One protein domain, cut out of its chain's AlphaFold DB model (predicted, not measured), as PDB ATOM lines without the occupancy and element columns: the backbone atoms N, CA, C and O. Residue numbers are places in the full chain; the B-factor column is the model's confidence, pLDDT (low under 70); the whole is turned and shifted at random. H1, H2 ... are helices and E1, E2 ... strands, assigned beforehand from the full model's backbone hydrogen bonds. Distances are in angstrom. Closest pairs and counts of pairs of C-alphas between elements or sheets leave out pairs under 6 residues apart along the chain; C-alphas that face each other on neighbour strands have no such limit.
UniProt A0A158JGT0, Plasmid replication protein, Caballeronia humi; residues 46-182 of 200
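Overview. This is residues 46 to 182 of the 200 residues of the protein "Plasmid replication protein" of Caballeronia humi (UniProt A0A158JGT0). A twisted four-stranded sheet with the short helix H1 over one face makes one end of the domain, and a loose group of helices, H2, H3 and H4, makes the other. Between these parts E2 runs on nearly straight into E3, whose hairpin with E4 has its base beside H4. The printed part has 137 residues, with four named helices and six named strands in the order H1 E1 E2 E3 E4 H2 H3 H4 E5 E6, of mixed class. The larger sheet has the order E1 E2 E5 E6 and the smaller E3 E4, both antiparallel. The whole is compact, with a radius of gyration of the C-alphas of 16.3 A and spans of 50 by 43 by 25 A.

Along the chain. H1 spans residues 49 to 53, starting at C-alpha 49 (209.083, 203.076, 298.151). The strands E1, residues 68 to 72, E2, residues 75 to 80, E3, residues 82 to 85, and E4, residues 92 to 96, follow. H2, residues 101 to 117, is 24.1 A long and starts at C-alpha 101 (227.353, 202.718, 298.901). H3 is residues 128 to 134, and H4, residues 147 to 159, is 18.1 A long. E5, residues 162 to 168, is 19.8 A long; E6, residues 175 to 181, is 20.3 A long and ends at C-alpha 181 (215.550, 200.427, 284.248).

Arrangement. The larger sheet is twisted, its C-alphas lying up to 4.3 A off the best plane. H1 is on it at a height of 8.9 A, only just over none of its strands, with 2 of its 5 C-alphas falling on E1 and 2 on E2. In the hairpin E1 and E2, N 70 and O 77 are 2.9 A apart; between E2 and E5, N 78 and O 164 are 2.8 A apart; in the hairpin E5 and E6, N 165 and O 178 are 2.8 A apart. In the hairpin E3 and E4, N 84 and O 93 are 2.9 A apart. The closest C-alphas of E4 and H4, Leu 95 and Arg 157, are 5.7 A apart. H2, with residues 102 to 106 alone, touches H4 at a steep tilt of 67 degrees, the same way; the closest C-alphas, Pro 103 and Met 154, are 6.0 A apart. H3 and H4 are close but not clearly touching, with C-alphas 128 and 148 8.0 A apart. In H1, H2, H3 and H4 every O i to N i+4 pair is within hydrogen-bond range.

Size, cuts and confidence. The C-alphas farthest apart, Gly 142 and Gly 172, are 50.7 A apart. The printed part has no cut. The links H1 to E1 and H3 to H4 are long. The mean pLDDT of the printed part is 87.9; residues 169 to 172 are under 70.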
ATOM      1  N   PHE A  46     214.927 211.766 298.593       82.25
ATOM      2  CA  PHE A  46     213.829 210.886 298.195       82.25
ATOM      3  C   PHE A  46     214.363 209.538 297.713       82.25
ATOM      4  O   PHE A  46     215.467 209.435 297.188       82.25
ATOM      5  N   LEU A  47     213.572 208.481 297.880       84.69
ATOM      6  CA  LEU A  47     213.833 207.176 297.281       84.69
ATOM      7  C   LEU A  47     212.499 206.493 296.981       84.69
ATOM      8  O   LEU A  47     211.537 206.623 297.741       84.69
ATOM      9  N   GLY A  48     212.429 205.743 295.881       80.56
ATOM     10  CA  GLY A  48     211.235 204.970 295.549       80.56
ATOM     11  C   GLY A  48     210.870 203.982 296.663       80.56
ATOM     12  O   GLY A  48     211.721 203.234 297.140       80.56
ATOM     13  N   ARG A  49     209.587 203.924 297.047       82.12
ATOM     14  CA  ARG A  49     209.083 203.076 298.151       82.12
ATOM     15  C   ARG A  49     209.573 201.624 298.085       82.12
ATOM     16  O   ARG A  49     209.945 201.052 299.102       82.12
ATOM     17  N   ALA A  50     209.586 201.036 296.891       80.25
ATOM     18  CA  ALA A  50     210.031 199.656 296.717       80.25
ATOM     19  C   ALA A  50     211.536 199.478 296.993       80.25
ATOM     20  O   ALA A  50     211.928 198.473 297.575       80.25
ATOM     21  N   LEU A  51     212.362 200.472 296.649       83.19
ATOM     22  CA  LEU A  51     213.808 200.472 296.903       83.19
ATOM     23  C   LEU A  51     214.147 200.709 298.383       83.19
ATOM     24  O   LEU A  51     215.214 200.295 298.835       83.19
ATOM     25  N   VAL A  52     213.240 201.345 299.138       84.50
ATOM     26  CA  VAL A  52     213.329 201.449 300.606       84.50
ATOM     27  C   VAL A  52     213.116 200.079 301.255       84.50
ATOM     28  O   VAL A  52     213.843 199.718 302.176       84.50
ATOM     29  N   GLN A  53     212.154 199.295 300.760       84.31
ATOM     30  CA  GLN A  53     211.856 197.958 301.288       84.31
ATOM     31  C   GLN A  53     212.916 196.929 300.874       84.31
ATOM     32  O   GLN A  53     213.474 196.226 301.714       84.31
ATOM     33  N   ALA A  54     213.224 196.864 299.581       87.00
ATOM     34  CA  ALA A  54     214.208 195.959 299.010       87.00
ATOM     35  C   ALA A  54     215.266 196.780 298.261       87.00
ATOM     36  O   ALA A  54     215.078 197.184 297.119       87.00
ATOM     37  N   THR A  55     216.379 197.059 298.943       89.06
ATOM     38  CA  THR A  55     217.484 197.868 298.405       89.06
ATOM     39  C   THR A  55     218.506 197.028 297.631       89.06
ATOM     40  O   THR A  55     218.554 195.802 297.769       89.06
ATOM     41  N   LEU A  56     219.369 197.712 296.872       93.88
ATOM     42  CA  LEU A  56     220.528 197.151 296.173       93.88
ATOM     43  C   LEU A  56     221.410 196.284 297.096       93.88
ATOM     44  O   LEU A  56     221.362 196.442 298.322       93.88
ATOM     45  N   PRO A  57     222.256 195.391 296.558       94.62
ATOM     46  CA  PRO A  57     223.170 194.569 297.350       94.62
ATOM     47  C   PRO A  57     224.260 195.391 298.060       94.62
ATOM     48  O   PRO A  57     224.759 196.404 297.568       94.62
ATOM     49  N   TYR A  58     224.617 195.000 299.290       93.31
ATOM     50  CA  TYR A  58     225.661 195.690 300.072       93.31
ATOM     51  C   TYR A  58     227.069 195.313 299.622       93.31
ATOM     52  O   TYR A  58     227.902 196.196 299.429       93.31
ATOM     53  N   ARG A  59     227.300 194.022 299.402       93.56
ATOM     54  CA  ARG A  59     228.531 193.480 298.826       93.56
ATOM     55  C   ARG A  59     228.283 193.078 297.385       93.56
ATOM     56  O   ARG A  59     227.130 192.903 297.003       93.56
ATOM     57  N   GLU A  60     229.356 192.937 296.621       94.06
ATOM     58  CA  GLU A  60     229.273 192.394 295.271       94.06
ATOM     59  C   GLU A  60     228.628 191.001 295.321       94.06
ATOM     60  O   GLU A  60     229.118 190.137 296.055       94.06
ATOM     61  N   PRO A  61     227.503 190.790 294.618       94.81
ATOM     62  CA  PRO A  61     226.980 189.455 294.379       94.81
ATOM     63  C   PRO A  61     227.978 188.605 293.597       94.81
ATOM     64  O   PRO A  61     228.828 189.135 292.883       94.81
ATOM     65  N   ASP A  62     227.828 187.285 293.683       93.38
ATOM     66  CA  ASP A  62     228.621 186.377 292.863       93.38
ATOM     67  C   ASP A  62     228.387 186.658 291.368       93.38
ATOM     68  O   ASP A  62     227.251 186.696 290.887       93.38
ATOM     69  N   ALA A  63     229.484 186.866 290.640       88.81
ATOM     70  CA  ALA A  63     229.488 187.139 289.210       88.81
ATOM     71  C   ALA A  63     228.972 185.955 288.374       88.81
ATOM     72  O   ALA A  63     228.580 186.157 287.225       88.81
ATOM     73  N   SER A  64     228.961 184.739 288.934       89.38
ATOM     74  CA  SER A  64     228.399 183.552 288.286       89.38
ATOM     75  C   SER A  64     226.866 183.563 288.237       89.38
ATOM     76  O   SER A  64     226.268 182.894 287.390       89.38
ATOM     77  N   LEU A  65     226.216 184.341 289.112       91.75
ATOM     78  CA  LEU A  65     224.762 184.395 289.186       91.75
ATOM     79  C   LEU A  65     224.199 185.151 287.976       91.75
ATOM     80  O   LEU A  65     224.609 186.289 287.730       91.75
ATOM     81  N   PRO A  66     223.208 184.591 287.257       92.12
ATOM     82  CA  PRO A  66     222.568 185.284 286.139       92.12
ATOM     83  C   PRO A  66     221.645 186.417 286.606       92.12
ATOM     84  O   PRO A  66     221.412 187.377 285.870       92.12
ATOM     85  N   VAL A  67     221.096 186.287 287.816       94.94
ATOM     86  CA  VAL A  67     220.175 187.233 288.441       94.94
ATOM     87  C   VAL A  67     220.449 187.260 289.943       94.94
ATOM     88  O   VAL A  67     220.666 186.216 290.560       94.94
ATOM     89  N   TRP A  68     220.392 188.447 290.543       95.94
ATOM     90  CA  TRP A  68     220.419 188.631 291.989       95.94
ATOM     91  C   TRP A  68     219.034 189.041 292.489       95.94
ATOM     92  O   TRP A  68     218.326 189.786 291.815       95.94
ATOM     93  N   GLY A  69     218.646 188.592 293.681       93.75
ATOM     94  CA  GLY A  69     217.371 188.975 294.272       93.75
ATOM     95  C   GLY A  69     217.423 189.088 295.788       93.75
ATOM     96  O   GLY A  69     218.221 188.426 296.452       93.75
ATOM     97  N   ARG A  70     216.546 189.927 296.338       92.25
ATOM     98  CA  ARG A  70     216.326 190.075 297.778       92.25
ATOM     99  C   ARG A  70     214.849 190.293 298.066       92.25
ATOM    100  O   ARG A  70     214.237 191.159 297.449       92.25
ATOM    101  N   SER A  71     214.313 189.578 299.050       90.25
ATOM    102  CA  SER A  71     212.974 189.807 299.595       90.25
ATOM    103  C   SER A  71     213.015 190.582 300.916       90.25
ATOM    104  O   SER A  71     213.978 190.509 301.685       90.25
ATOM    105  N   ALA A  72     211.959 191.350 301.161       87.44
ATOM    106  CA  ALA A  72     211.649 192.021 302.413       87.44
ATOM    107  C   ALA A  72     210.121 192.036 302.586       87.44
ATOM    108  O   ALA A  72     209.415 192.828 301.958       87.44
ATOM    109  N   GLY A  73     209.606 191.125 303.418       85.00
ATOM    110  CA  GLY A  73     208.165 190.892 303.538       85.00
ATOM    111  C   GLY A  73     207.561 190.443 302.206       85.00
ATOM    112  O   GLY A  73     208.095 189.549 301.554       85.00
ATOM    113  N   ASP A  74     206.479 191.102 301.794       84.75
ATOM    114  CA  ASP A  74     205.756 190.817 300.547       84.75
ATOM    115  C   ASP A  74     206.371 191.486 299.302       84.75
ATOM    116  O   ASP A  74     205.782 191.508 298.230       84.75
ATOM    117  N   THR A  75     207.545 192.110 299.414       87.31
ATOM    118  CA  THR A  75     208.202 192.780 298.283       87.31
ATOM    119  C   THR A  75     209.584 192.194 298.046       87.31
ATOM    120  O   THR A  75     210.380 192.061 298.973       87.31
ATOM    121  N   ALA A  76     209.899 191.879 296.795       91.38
ATOM    122  CA  ALA A  76     211.216 191.440 296.367       91.38
ATOM    123  C   ALA A  76     211.772 192.341 295.264       91.38
ATOM    124  O   ALA A  76     211.059 192.722 294.338       91.38
ATOM    125  N   LEU A  77     213.060 192.666 295.363       94.12
ATOM    126  CA  LEU A  77     213.840 193.291 294.300       94.12
ATOM    127  C   LEU A  77     214.622 192.202 293.575       94.12
ATOM    128  O   LEU A  77     215.331 191.420 294.205       94.12
ATOM    129  N   ILE A  78     214.522 192.199 292.255       95.06
ATOM    130  CA  ILE A  78     215.287 191.359 291.342       95.06
ATOM    131  C   ILE A  78     216.148 192.285 290.483       95.06
ATOM    132  O   ILE A  78     215.656 193.291 289.978       95.06
ATOM    133  N   ILE A  79     217.425 191.953 290.320       96.12
ATOM    134  CA  ILE A  79     218.396 192.706 289.528       96.12
ATOM    135  C   ILE A  79     219.045 191.752 288.536       96.12
ATOM    136  O   ILE A  79     219.563 190.702 288.919       96.12
ATOM    137  N   LYS A  80     219.069 192.145 287.269       95.75
ATOM    138  CA  LYS A  80     219.843 191.503 286.213       95.75
ATOM    139  C   LYS A  80     220.986 192.442 285.809       95.75
ATOM    140  O   LYS A  80     220.741 193.628 285.578       95.75
ATOM    141  N   PRO A  81     222.236 191.956 285.743       95.25
ATOM    142  CA  PRO A  81     223.360 192.811 285.407       95.25
ATOM    143  C   PRO A  81     223.317 193.183 283.921       95.25
ATOM    144  O   PRO A  81     222.908 192.385 283.070       95.25
ATOM    145  N   GLY A  82     223.773 194.395 283.613       92.69
ATOM    146  CA  GLY A  82     223.955 194.839 282.236       92.69
ATOM    147  C   GLY A  82     225.058 194.061 281.529       92.69
ATOM    148  O   GLY A  82     225.963 193.519 282.168       92.69
ATOM    149  N   HIS A  83     225.000 194.015 280.203       92.12
ATOM    150  CA  HIS A  83     225.996 193.333 279.383       92.12
ATOM    151  C   HIS A  83     226.505 194.251 278.274       92.12
ATOM    152  O   HIS A  83     225.789 195.131 277.805       92.12
ATOM    153  N   TYR A  84     227.741 194.025 277.842       89.12
ATOM    154  CA  TYR A  84     228.350 194.737 276.725       89.12
ATOM    155  C   TYR A  84     229.112 193.770 275.825       89.12
ATOM    156  O   TYR A  84     229.579 192.713 276.262       89.12
ATOM    157  N   LEU A  85     229.239 194.134 274.551       91.38
ATOM    158  CA  LEU A  85     230.056 193.388 273.607       91.38
ATOM    159  C   LEU A  85     231.517 193.807 273.778       91.38
ATOM    160  O   LEU A  85     231.850 194.987 273.667       91.38
ATOM    161  N   HIS A  86     232.399 192.854 274.075       89.12
ATOM    162  CA  HIS A  86     233.816 193.162 274.218       89.12
ATOM    163  C   HIS A  86     234.443 193.447 272.843       89.12
ATOM    164  O   HIS A  86     234.435 192.544 272.003       89.12
ATOM    165  N   PRO A  87     235.058 194.623 272.624       85.75
ATOM    166  CA  PRO A  87     235.469 195.069 271.290       85.75
ATOM    167  C   PRO A  87     236.488 194.136 270.626       85.75
ATOM    168  O   PRO A  87     236.407 193.880 269.434       85.75
ATOM    169  N   GLU A  88     237.412 193.567 271.401       89.38
ATOM    170  CA  GLU A  88     238.464 192.701 270.844       89.38
ATOM    171  C   GLU A  88     238.029 191.246 270.638       89.38
ATOM    172  O   GLU A  88     238.597 190.540 269.814       89.38
ATOM    173  N   THR A  89     237.054 190.758 271.414       90.50
ATOM    174  CA  THR A  89     236.721 189.319 271.434       90.50
ATOM    175  C   THR A  89     235.341 189.018 270.866       90.50
ATOM    176  O   THR A  89     235.023 187.847 270.682       90.50
ATOM    177  N   ASN A  90     234.513 190.041 270.616       90.44
ATOM    178  CA  ASN A  90     233.106 189.924 270.211       90.44
ATOM    179  C   ASN A  90     232.273 188.990 271.105       90.44
ATOM    180  O   ASN A  90     231.248 188.453 270.691       90.44
ATOM    181  N   LYS A  91     232.701 188.797 272.356       91.56
ATOM    182  CA  LYS A  91     231.968 188.023 273.357       91.56
ATOM    183  C   LYS A  91     231.161 188.958 274.241       91.56
ATOM    184  O   LYS A  91     231.644 190.022 274.634       91.56
ATOM    185  N   LEU A  92     229.946 188.529 274.573       91.00
ATOM    186  CA  LEU A  92     229.110 189.210 275.550       91.00
ATOM    187  C   LEU A  92     229.753 189.072 276.936       91.00
ATOM    188  O   LEU A  92     230.014 187.957 277.392       91.00
ATOM    189  N   LYS A  93     230.024 190.196 277.597       91.25
ATOM    190  CA  LYS A  93     230.539 190.239 278.969       91.25
ATOM    191  C   LYS A  93     229.561 190.980 279.868       91.25
ATOM    192  O   LYS A  93     228.984 191.989 279.472       91.25
ATOM    193  N   SER A  94     229.387 190.471 281.084       92.06
ATOM    194  CA  SER A  94     228.622 191.153 282.126       92.06
ATOM    195  C   SER A  94     229.406 192.363 282.637       92.06
ATOM    196  O   SER A  94     230.615 192.274 282.859       92.06
ATOM    197  N   LEU A  95     228.724 193.492 282.831       91.75
ATOM    198  CA  LEU A  95     229.264 194.656 283.540       91.75
ATOM    199  C   LEU A  95     229.342 194.410 285.054       91.75
ATOM    200  O   LEU A  95     230.054 195.125 285.751       91.75
ATOM    201  N   GLY A  96     228.626 193.399 285.552       94.12
ATOM    202  CA  GLY A  96     228.460 193.118 286.972       94.12
ATOM    203  C   GLY A  96     227.272 193.853 287.590       94.12
ATOM    204  O   GLY A  96     226.614 194.688 286.968       94.12
ATOM    205  N   TYR A  97     226.984 193.519 288.844       96.12
ATOM    206  CA  TYR A  97     225.860 194.091 289.583       96.12
ATOM    207  C   TYR A  97     226.209 195.465 290.168       96.12
ATOM    208  O   TYR A  97     227.348 195.659 290.608       96.12
ATOM    209  N   PRO A  98     225.255 196.408 290.249       95.56
ATOM    210  CA  PRO A  98     225.417 197.596 291.079       95.56
ATOM    211  C   PRO A  98     225.348 197.210 292.560       95.56
ATOM    212  O   PRO A  98     224.341 196.673 293.023       95.56
ATOM    213  N   TYR A  99     226.401 197.496 293.326       95.69
ATOM    214  CA  TYR A  99     226.458 197.194 294.757       95.69
ATOM    215  C   TYR A  99     227.163 198.284 295.569       95.69
ATOM    216  O   TYR A  99     227.865 199.149 295.049       95.69
ATOM    217  N   GLY A 100     227.011 198.206 296.889       94.38
ATOM    218  CA  GLY A 100     227.720 199.083 297.818       94.38
ATOM    219  C   GLY A 100     227.115 200.482 297.920       94.38
ATOM    220  O   GLY A 100     225.958 200.719 297.565       94.38
ATOM    221  N   THR A 101     227.872 201.401 298.509       92.88
ATOM    222  CA  THR A 101     227.353 202.718 298.901       92.88
ATOM    223  C   THR A 101     227.058 203.608 297.696       92.88
ATOM    224  O   THR A 101     226.011 204.243 297.654       92.88
ATOM    225  N   ILE A 102     227.933 203.602 296.687       93.25
ATOM    226  CA  ILE A 102     227.859 204.530 295.550       93.25
ATOM    227  C   ILE A 102     226.539 204.395 294.764       93.25
ATOM    228  O   ILE A 102     225.832 205.395 294.669       93.25
ATOM    229  N   PRO A 103     226.124 203.211 294.263       94.25
ATOM    230  CA  PRO A 103     224.836 203.066 293.578       94.25
ATOM    231  C   PRO A 103     223.624 203.506 294.398       94.25
ATOM    232  O   PRO A 103     222.653 204.009 293.844       94.25
ATOM    233  N   ARG A 104     223.661 203.334 295.723       92.81
ATOM    234  CA  ARG A 104     222.554 203.750 296.594       92.81
ATOM    235  C   ARG A 104     222.486 205.262 296.750       92.81
ATOM    236  O   ARG A 104     221.393 205.813 296.680       92.81
ATOM    237  N   LEU A 105     223.638 205.911 296.921       91.88
ATOM    238  CA  LEU A 105     223.728 207.372 296.929       91.88
ATOM    239  C   LEU A 105     223.249 207.946 295.596       91.88
ATOM    240  O   LEU A 105     222.465 208.886 295.591       91.88
ATOM    241  N   LEU A 106     223.631 207.319 294.479       91.75
ATOM    242  CA  LEU A 106     223.154 207.693 293.149       91.75
ATOM    243  C   LEU A 106     221.630 207.609 293.043       91.75
ATOM    244  O   LEU A 106     221.008 208.571 292.614       91.75
ATOM    245  N   LEU A 107     221.010 206.501 293.461       91.69
ATOM    246  CA  LEU A 107     219.549 206.360 293.413       91.69
ATOM    247  C   LEU A 107     218.824 207.386 294.290       91.69
ATOM    248  O   LEU A 107     217.795 207.919 293.871       91.69
ATOM    249  N   ALA A 108     219.346 207.659 295.488       89.94
ATOM    250  CA  ALA A 108     218.781 208.664 296.383       89.94
ATOM    251  C   ALA A 108     218.893 210.071 295.778       89.94
ATOM    252  O   ALA A 108     217.915 210.816 295.740       89.94
ATOM    253  N   TRP A 109     220.060 210.413 295.232       90.62
ATOM    254  CA  TRP A 109     220.278 211.696 294.572       90.62
ATOM    255  C   TRP A 109     219.395 211.851 293.330       90.62
ATOM    256  O   TRP A 109     218.673 212.833 293.226       90.62
ATOM    257  N   LEU A 110     219.338 210.848 292.445       90.06
ATOM    258  CA  LEU A 110     218.503 210.870 291.235       90.06
ATOM    259  C   LEU A 110     217.017 211.016 291.559       90.06
ATOM    260  O   LEU A 110     216.310 211.784 290.916       90.06
ATOM    261  N   SER A 111     216.538 210.290 292.570       88.62
ATOM    262  CA  SER A 111     215.148 210.392 293.019       88.62
ATOM    263  C   SER A 111     214.846 211.789 293.568       88.62
ATOM    264  O   SER A 111     213.764 212.322 293.342       88.62
ATOM    265  N   THR A 112     215.807 212.391 294.269       88.12
ATOM    266  CA  THR A 112     215.687 213.749 294.813       88.12
ATOM    267  C   THR A 112     215.673 214.788 293.702       88.12
ATOM    268  O   THR A 112     214.786 215.638 293.666       88.12
ATOM    269  N   GLU A 113     216.595 214.671 292.753       88.06
ATOM    270  CA  GLU A 113     216.676 215.551 291.595       88.06
ATOM    271  C   GLU A 113     215.440 215.455 290.715       88.06
ATOM    272  O   GLU A 113     214.881 216.488 290.369       88.06
ATOM    273  N   GLY A 114     214.933 214.253 290.439       87.06
ATOM    274  CA  GLY A 114     213.699 214.083 289.671       87.06
ATOM    275  C   GLY A 114     212.482 214.733 290.341       87.06
ATOM    276  O   GLY A 114     211.633 215.308 289.662       87.06
ATOM    277  N   VAL A 115     212.400 214.707 291.677       86.12
ATOM    278  CA  VAL A 115     211.346 215.418 292.426       86.12
ATOM    279  C   VAL A 115     211.557 216.936 292.387       86.12
ATOM    280  O   VAL A 115     210.581 217.684 292.286       86.12
ATOM    281  N   ARG A 116     212.813 217.393 292.449       85.19
ATOM    282  CA  ARG A 116     213.195 218.811 292.447       85.19
ATOM    283  C   ARG A 116     212.970 219.472 291.087       85.19
ATOM    284  O   ARG A 116     212.339 220.524 291.029       85.19
ATOM    285  N   THR A 117     213.464 218.867 290.010       87.12
ATOM    286  CA  THR A 117     213.378 219.403 288.643       87.12
ATOM    287  C   THR A 117     212.023 219.132 288.000       87.12
ATOM    288  O   THR A 117     211.591 219.909 287.151       87.12
ATOM    289  N   LYS A 118     211.337 218.052 288.411       86.69
ATOM    290  CA  LYS A 118     210.115 217.530 287.772       86.69
ATOM    291  C   LYS A 118     210.297 217.239 286.279       86.69
ATOM    292  O   LYS A 118     209.322 217.222 285.528       86.69
ATOM    293  N   ASP A 119     211.534 216.980 285.868       87.19
ATOM    294  CA  ASP A 119     211.899 216.601 284.510       87.19
ATOM    295  C   ASP A 119     212.333 215.127 284.482       87.19
ATOM    296  O   ASP A 119     212.925 214.603 285.428       87.19
ATOM    297  N   LYS A 120     212.022 214.446 283.379       84.19
ATOM    298  CA  LYS A 120     212.491 213.087 283.086       84.19
ATOM    299  C   LYS A 120     213.950 213.077 282.625       84.19
ATOM    300  O   LYS A 120     214.581 212.025 282.647       84.19
ATOM    301  N   ARG A 121     214.481 214.224 282.194       86.94
ATOM    302  CA  ARG A 121     215.894 214.409 281.856       86.94
ATOM    303  C   ARG A 121     216.632 214.984 283.057       86.94
ATOM    304  O   ARG A 121     216.275 216.044 283.561       86.94
ATOM    305  N   ILE A 122     217.673 214.285 283.504       85.69
ATOM    306  CA  ILE A 122     218.497 214.707 284.640       85.69
ATOM    307  C   ILE A 122     219.912 214.995 284.147       85.69
ATOM    308  O   ILE A 122     220.575 214.120 283.592       85.69
ATOM    309  N   VAL A 123     220.373 216.221 284.389       85.31
ATOM    310  CA  VAL A 123     221.760 216.635 284.155       85.31
ATOM    311  C   VAL A 123     222.536 216.441 285.455       85.31
ATOM    312  O   VAL A 123     222.144 216.962 286.495       85.31
ATOM    313  N   LEU A 124     223.624 215.668 285.411       81.12
ATOM    314  CA  LEU A 124     224.385 215.300 286.616       81.12
ATOM    315  C   LEU A 124     225.269 216.438 287.162       81.12
ATOM    316  O   LEU A 124     225.726 216.361 288.298       81.12
ATOM    317  N   GLY A 125     225.505 217.484 286.372       76.69
ATOM    318  CA  GLY A 125     226.327 218.641 286.731       76.69
ATOM    319  C   GLY A 125     227.332 218.997 285.637       76.69
ATOM    320  O   GLY A 125     227.459 218.281 284.642       76.69
ATOM    321  N   ASN A 126     228.069 220.091 285.839       75.19
ATOM    322  CA  ASN A 126     229.054 220.590 284.874       75.19
ATOM    323  C   ASN A 126     230.407 219.887 285.000       75.19
ATOM    324  O   ASN A 126     231.293 220.094 284.186       75.19
ATOM    325  N   SER A 127     230.620 219.078 286.035       79.44
ATOM    326  CA  SER A 127     231.812 218.243 286.143       79.44
ATOM    327  C   SER A 127     231.541 217.023 287.010       79.44
ATOM    328  O   SER A 127     230.649 217.012 287.860       79.44
ATOM    329  N   LEU A 128     232.360 215.985 286.837       80.56
ATOM    330  CA  LEU A 128     232.286 214.802 287.691       80.56
ATOM    331  C   LEU A 128     232.604 215.137 289.157       80.56
ATOM    332  O   LEU A 128     232.009 214.543 290.049       80.56
ATOM    333  N   GLY A 129     233.511 216.086 289.408       80.94
ATOM    334  CA  GLY A 129     233.859 216.525 290.762       80.94
ATOM    335  C   GLY A 129     232.706 217.252 291.461       80.94
ATOM    336  O   GLY A 129     232.411 216.967 292.621       80.94
ATOM    337  N   GLU A 130     232.003 218.133 290.744       82.94
ATOM    338  CA  GLU A 130     230.783 218.784 291.240       82.94
ATOM    339  C   GLU A 130     229.718 217.741 291.592       82.94
ATOM    340  O   GLU A 130     229.181 217.746 292.702       82.94
ATOM    341  N   PHE A 131     229.492 216.781 290.694       85.38
ATOM    342  CA  PHE A 131     228.557 215.690 290.937       85.38
ATOM    343  C   PHE A 131     228.959 214.831 292.143       85.38
ATOM    344  O   PHE A 131     228.121 214.502 292.979       85.38
ATOM    345  N   MET A 132     230.248 214.501 292.277       87.00
ATOM    346  CA  MET A 132     230.787 213.756 293.420       87.00
ATOM    347  C   MET A 132     230.511 214.467 294.741       87.00
ATOM    348  O   MET A 132     230.064 213.826 295.691       87.00
ATOM    349  N   ASN A 133     230.707 215.783 294.787       86.81
ATOM    350  CA  ASN A 133     230.377 216.584 295.961       86.81
ATOM    351  C   ASN A 133     228.869 216.571 296.242       86.81
ATOM    352  O   ASN A 133     228.475 216.397 297.395       86.81
ATOM    353  N   ALA A 134     228.033 216.671 295.204       84.81
ATOM    354  CA  ALA A 134     226.576 216.640 295.335       84.81
ATOM    355  C   ALA A 134     226.048 215.312 295.912       84.81
ATOM    356  O   ALA A 134     225.072 215.310 296.659       84.81
ATOM    357  N   ILE A 135     226.714 214.187 295.626       87.00
ATOM    358  CA  ILE A 135     226.385 212.873 296.206       87.00
ATOM    359  C   ILE A 135     227.142 212.569 297.513       87.00
ATOM    360  O   ILE A 135     227.044 211.456 298.031       87.00
ATOM    361  N   GLY A 136     227.901 213.531 298.053       84.38
ATOM    362  CA  GLY A 136     228.596 213.420 299.341       84.38
ATOM    363  C   GLY A 136     229.960 212.717 299.303       84.38
ATOM    364  O   GLY A 136     230.467 212.301 300.343       84.38
ATOM    365  N   ILE A 137     230.577 212.565 298.128       86.00
ATOM    366  CA  ILE A 137     231.932 212.022 297.968       86.00
ATOM    367  C   ILE A 137     232.927 213.183 297.862       86.00
ATOM    368  O   ILE A 137     233.135 213.752 296.794       86.00
ATOM    369  N   THR A 138     233.575 213.510 298.977       81.38
ATOM    370  CA  THR A 138     234.509 214.647 299.082       81.38
ATOM    371  C   THR A 138     235.933 214.321 298.630       81.38
ATOM    372  O   THR A 138     236.667 215.201 298.191       81.38
ATOM    373  N   ALA A 139     236.346 213.055 298.708       80.44
ATOM    374  CA  ALA A 139     237.661 212.624 298.244       80.44
ATOM    375  C   ALA A 139     237.618 212.340 296.740       80.44
ATOM    376  O   ALA A 139     236.949 211.398 296.311       80.44
ATOM    377  N   HIS A 140     238.334 213.126 295.936       83.50
ATOM    378  CA  HIS A 140     238.402 212.975 294.477       83.50
ATOM    379  C   HIS A 140     239.752 212.370 294.097       83.50
ATOM    380  O   HIS A 140     240.705 213.072 293.773       83.50
ATOM    381  N   THR A 141     239.861 211.047 294.196       84.19
ATOM    382  CA  THR A 141     241.106 210.331 293.909       84.19
ATOM    383  C   THR A 141     240.999 209.579 292.590       84.19
ATOM    384  O   THR A 141     240.006 208.900 292.307       84.19
ATOM    385  N   GLY A 142     242.036 209.718 291.764       81.50
ATOM    386  CA  GLY A 142     242.207 208.955 290.530       81.50
ATOM    387  C   GLY A 142     242.877 207.596 290.757       81.50
ATOM    388  O   GLY A 142     243.123 207.171 291.886       81.50
ATOM    389  N   GLY A 143     243.203 206.912 289.659       84.56
ATOM    390  CA  GLY A 143     243.909 205.627 289.679       84.56
ATOM    391  C   GLY A 143     242.991 204.406 289.816       84.56
ATOM    392  O   GLY A 143     241.769 204.524 289.891       84.56
ATOM    393  N   LYS A 144     243.588 203.207 289.835       81.56
ATOM    394  CA  LYS A 144     242.862 201.920 289.785       81.56
ATOM    395  C   LYS A 144     241.844 201.746 290.919       81.56
ATOM    396  O   LYS A 144     240.768 201.214 290.684       81.56
ATOM    397  N   ASN A 145     242.169 202.238 292.115       83.31
ATOM    398  CA  ASN A 145     241.321 202.147 293.311       83.31
ATOM    399  C   ASN A 145     240.746 203.512 293.733       83.31
ATOM    400  O   ASN A 145     240.291 203.670 294.865       83.31
ATOM    401  N   GLY A 146     240.811 204.509 292.846       86.56
ATOM    402  CA  GLY A 146     240.332 205.857 293.117       86.56
ATOM    403  C   GLY A 146     238.810 205.936 293.226       86.56
ATOM    404  O   GLY A 146     238.078 205.139 292.626       86.56
ATOM    405  N   SER A 147     238.320 206.929 293.964       87.62
ATOM    406  CA  SER A 147     236.887 207.194 294.117       87.62
ATOM    407  C   SER A 147     236.215 207.548 292.788       87.62
ATOM    408  O   SER A 147     235.101 207.092 292.536       87.62
ATOM    409  N   ILE A 148     236.917 208.265 291.904       87.25
ATOM    410  CA  ILE A 148     236.449 208.616 290.554       87.25
ATOM    411  C   ILE A 148     236.239 207.355 289.711       87.25
ATOM    412  O   ILE A 148     235.179 207.162 289.112       87.25
ATOM    413  N   THR A 149     237.238 206.470 289.677       88.44
ATOM    414  CA  THR A 149     237.187 205.216 288.909       88.44
ATOM    415  C   THR A 149     236.042 204.339 289.392       88.44
ATOM    416  O   THR A 149     235.243 203.858 288.588       88.44
ATOM    417  N   ARG A 150     235.907 204.207 290.717       89.94
ATOM    418  CA  ARG A 150     234.844 203.419 291.339       89.94
ATOM    419  C   ARG A 150     233.459 203.999 291.065       89.94
ATOM    420  O   ARG A 150     232.535 203.240 290.790       89.94
ATOM    421  N   LEU A 151     233.303 205.324 291.113       90.81
ATOM    422  CA  LEU A 151     232.041 205.980 290.778       90.81
ATOM    423  C   LEU A 151     231.633 205.686 289.334       90.81
ATOM    424  O   LEU A 151     230.521 205.221 289.099       90.81
ATOM    425  N   ARG A 152     232.550 205.881 288.380       88.50
ATOM    426  CA  ARG A 152     232.295 205.625 286.954       88.50
ATOM    427  C   ARG A 152     231.896 204.176 286.700       88.50
ATOM    428  O   ARG A 152     230.970 203.919 285.935       88.50
ATOM    429  N   GLU A 153     232.582 203.233 287.336       91.69
ATOM    430  CA  GLU A 153     232.249 201.814 287.243       91.69
ATOM    431  C   GLU A 153     230.846 201.528 287.794       91.69
ATOM    432  O   GLU A 153     230.020 200.928 287.109       91.69
ATOM    433  N   MET A 154     230.547 202.009 289.000       93.69
ATOM    434  CA  MET A 154     229.258 201.792 289.654       93.69
ATOM    435  C   MET A 154     228.092 202.444 288.906       93.69
ATOM    436  O   MET A 154     227.020 201.850 288.831       93.69
ATOM    437  N   MET A 155     228.300 203.615 288.300       92.06
ATOM    438  CA  MET A 155     227.315 204.260 287.428       92.06
ATOM    439  C   MET A 155     227.024 203.413 286.191       92.06
ATOM    440  O   MET A 155     225.862 203.145 285.903       92.06
ATOM    441  N   LYS A 156     228.063 202.933 285.492       92.06
ATOM    442  CA  LYS A 156     227.888 202.052 284.325       92.06
ATOM    443  C   LYS A 156     227.097 200.797 284.686       92.06
ATOM    444  O   LYS A 156     226.174 200.437 283.967       92.06
ATOM    445  N   ARG A 157     227.430 200.156 285.810       94.81
ATOM    446  CA  ARG A 157     226.718 198.966 286.297       94.81
ATOM    447  C   ARG A 157     225.263 199.262 286.658       94.81
ATOM    448  O   ARG A 157     224.397 198.455 286.345       94.81
ATOM    449  N   LEU A 158     224.998 200.396 287.309       94.75
ATOM    450  CA  LEU A 158     223.655 200.792 287.731       94.75
ATOM    451  C   LEU A 158     222.750 201.091 286.534       94.75
ATOM    452  O   LEU A 158     221.675 200.506 286.430       94.75
ATOM    453  N   PHE A 159     223.190 201.961 285.626       93.31
ATOM    454  CA  PHE A 159     222.370 202.391 284.494       93.31
ATOM    455  C   PHE A 159     222.178 201.303 283.438       93.31
ATOM    456  O   PHE A 159     221.146 201.276 282.785       93.31
ATOM    457  N   ALA A 160     223.125 200.372 283.309       93.19
ATOM    458  CA  ALA A 160     222.975 199.238 282.403       93.19
ATOM    459  C   ALA A 160     222.181 198.063 283.003       93.19
ATOM    460  O   ALA A 160     221.955 197.079 282.302       93.19
ATOM    461  N   SER A 161     221.831 198.100 284.294       94.62
ATOM    462  CA  SER A 161     221.117 196.996 284.948       94.62
ATOM    463  C   SER A 161     219.606 197.077 284.746       94.62
ATOM    464  O   SER A 161     219.014 198.151 284.850       94.62
ATOM    465  N   ASP A 162     218.985 195.915 284.545       94.38
ATOM    466  CA  ASP A 162     217.531 195.770 284.519       94.38
ATOM    467  C   ASP A 162     217.037 195.340 285.898       94.38
ATOM    468  O   ASP A 162     217.558 194.386 286.492       94.38
ATOM    469  N   MET A 163     216.004 196.001 286.409       94.50
ATOM    470  CA  MET A 163     215.441 195.708 287.723       94.50
ATOM    471  C   MET A 163     213.972 195.310 287.624       94.50
ATOM    472  O   MET A 163     213.241 195.680 286.704       94.50
ATOM    473  N   ALA A 164     213.511 194.540 288.602       93.75
ATOM    474  CA  ALA A 164     212.101 194.252 288.771       93.75
ATOM    475  C   ALA A 164     211.726 194.225 290.248       93.75
ATOM    476  O   ALA A 164     212.430 193.642 291.069       93.75
ATOM    477  N   ILE A 165     210.582 194.821 290.569       91.38
ATOM    478  CA  ILE A 165     209.916 194.632 291.851       91.38
ATOM    479  C   ILE A 165     208.854 193.563 291.669       91.38
ATOM    480  O   ILE A 165     208.003 193.679 290.788       91.38
ATOM    481  N   VAL A 166     208.892 192.548 292.516       90.69
ATOM    482  CA  VAL A 166     207.855 191.525 292.620       90.69
ATOM    483  C   VAL A 166     207.132 191.722 293.944       90.69
ATOM    484  O   VAL A 166     207.777 191.924 294.972       90.69
ATOM    485  N   ARG A 167     205.801 191.698 293.917       86.38
ATOM    486  CA  ARG A 167     204.953 191.602 295.108       86.38
ATOM    487  C   ARG A 167     204.175 190.295 295.064       86.38
ATOM    488  O   ARG A 167     203.648 189.948 294.004       86.38
ATOM    489  N   GLY A 168     204.146 189.590 296.188       78.75
ATOM    490  CA  GLY A 168     203.555 188.261 296.297       78.75
ATOM    491  C   GLY A 168     204.250 187.180 295.457       78.75
ATOM    492  O   GLY A 168     205.410 187.306 295.058       78.75
ATOM    493  N   GLY A 169     203.554 186.062 295.238       66.62
ATOM    494  CA  GLY A 169     204.018 184.938 294.408       66.62
ATOM    495  C   GLY A 169     204.849 183.840 295.093       66.62
ATOM    496  O   GLY A 169     204.949 182.748 294.545       66.62
ATOM    497  N   ALA A 170     205.398 184.049 296.295       60.59
ATOM    498  CA  ALA A 170     206.190 183.009 296.978       60.59
ATOM    499  C   ALA A 170     205.342 181.920 297.675       60.59
ATOM    500  O   ALA A 170     205.870 180.867 298.024       60.59
ATOM    501  N   ALA A 171     204.041 182.161 297.882       60.47
ATOM    502  CA  ALA A 171     203.168 181.298 298.688       60.47
ATOM    503  C   ALA A 171     201.729 181.166 298.134       60.47
ATOM    504  O   ALA A 171     200.779 181.048 298.901       60.47
ATOM    505  N   GLY A 172     201.551 181.220 296.808       60.06
ATOM    506  CA  GLY A 172     200.247 180.985 296.158       60.06
ATOM    507  C   GLY A 172     199.232 182.136 296.227       60.06
ATOM    508  O   GLY A 172     198.106 181.968 295.772       60.06
ATOM    509  N   GLY A 173     199.622 183.292 296.775       70.12
ATOM    510  CA  GLY A 173     198.845 184.534 296.693       70.12
ATOM    511  C   GLY A 173     199.034 185.281 295.368       70.12
ATOM    512  O   GLY A 173     199.738 184.811 294.471       70.12
ATOM    513  N   ASP A 174     198.435 186.470 295.276       77.94
ATOM    514  CA  ASP A 174     198.504 187.340 294.098       77.94
ATOM    515  C   ASP A 174     199.953 187.611 293.664       77.94
ATOM    516  O   ASP A 174     200.844 187.816 294.489       77.94
ATOM    517  N   PHE A 175     200.192 187.615 292.353       85.62
ATOM    518  CA  PHE A 175     201.497 187.901 291.760       85.62
ATOM    519  C   PHE A 175     201.432 189.212 290.983       85.62
ATOM    520  O   PHE A 175     200.689 189.337 290.009       85.62
ATOM    521  N   ALA A 176     202.252 190.180 291.384       86.38
ATOM    522  CA  ALA A 176     202.426 191.428 290.658       86.38
ATOM    523  C   ALA A 176     203.910 191.695 290.419       86.38
ATOM    524  O   ALA A 176     204.713 191.690 291.351       86.38
ATOM    525  N   GLN A 177     204.278 191.989 289.175       89.38
ATOM    526  CA  GLN A 177     205.647 192.334 288.811       89.38
ATOM    527  C   GLN A 177     205.687 193.670 288.071       89.38
ATOM    528  O   GLN A 177     204.920 193.908 287.142       89.38
ATOM    529  N   SER A 178     206.624 194.530 288.454       87.00
ATOM    530  CA  SER A 178     206.918 195.788 287.768       87.00
ATOM    531  C   SER A 178     208.396 195.819 287.404       87.00
ATOM    532  O   SER A 178     209.249 195.830 288.290       87.00
ATOM    533  N   LYS A 179     208.696 195.797 286.105       91.00
ATOM    534  CA  LYS A 179     210.062 195.895 285.574       91.00
ATOM    535  C   LYS A 179     210.399 197.355 285.300       91.00
ATOM    536  O   LYS A 179     209.517 198.107 284.893       91.00
ATOM    537  N   PHE A 180     211.645 197.740 285.529       89.88
ATOM    538  CA  PHE A 180     212.135 199.086 285.265       89.88
ATOM    539  C   PHE A 180     213.659 199.083 285.092       89.88
ATOM    540  O   PHE A 180     214.364 198.299 285.729       89.88
ATOM    541  N   SER A 181     214.158 199.980 284.249       90.44
ATOM    542  CA  SER A 181     215.550 200.427 284.248       90.44
ATOM    543  C   SER A 181     215.654 201.728 285.050       90.44
ATOM    544  O   SER A 181     214.656 202.410 285.295       90.44
ATOM    545  N   VAL A 182     216.858 202.075 285.513       88.62
ATOM    546  CA  VAL A 182     217.077 203.360 286.209       88.62
ATOM    547  C   VAL A 182     216.992 204.534 285.232       88.62
ATOM    548  O   VAL A 182     216.524 205.607 285.601       88.62
TER     549      VAL A 182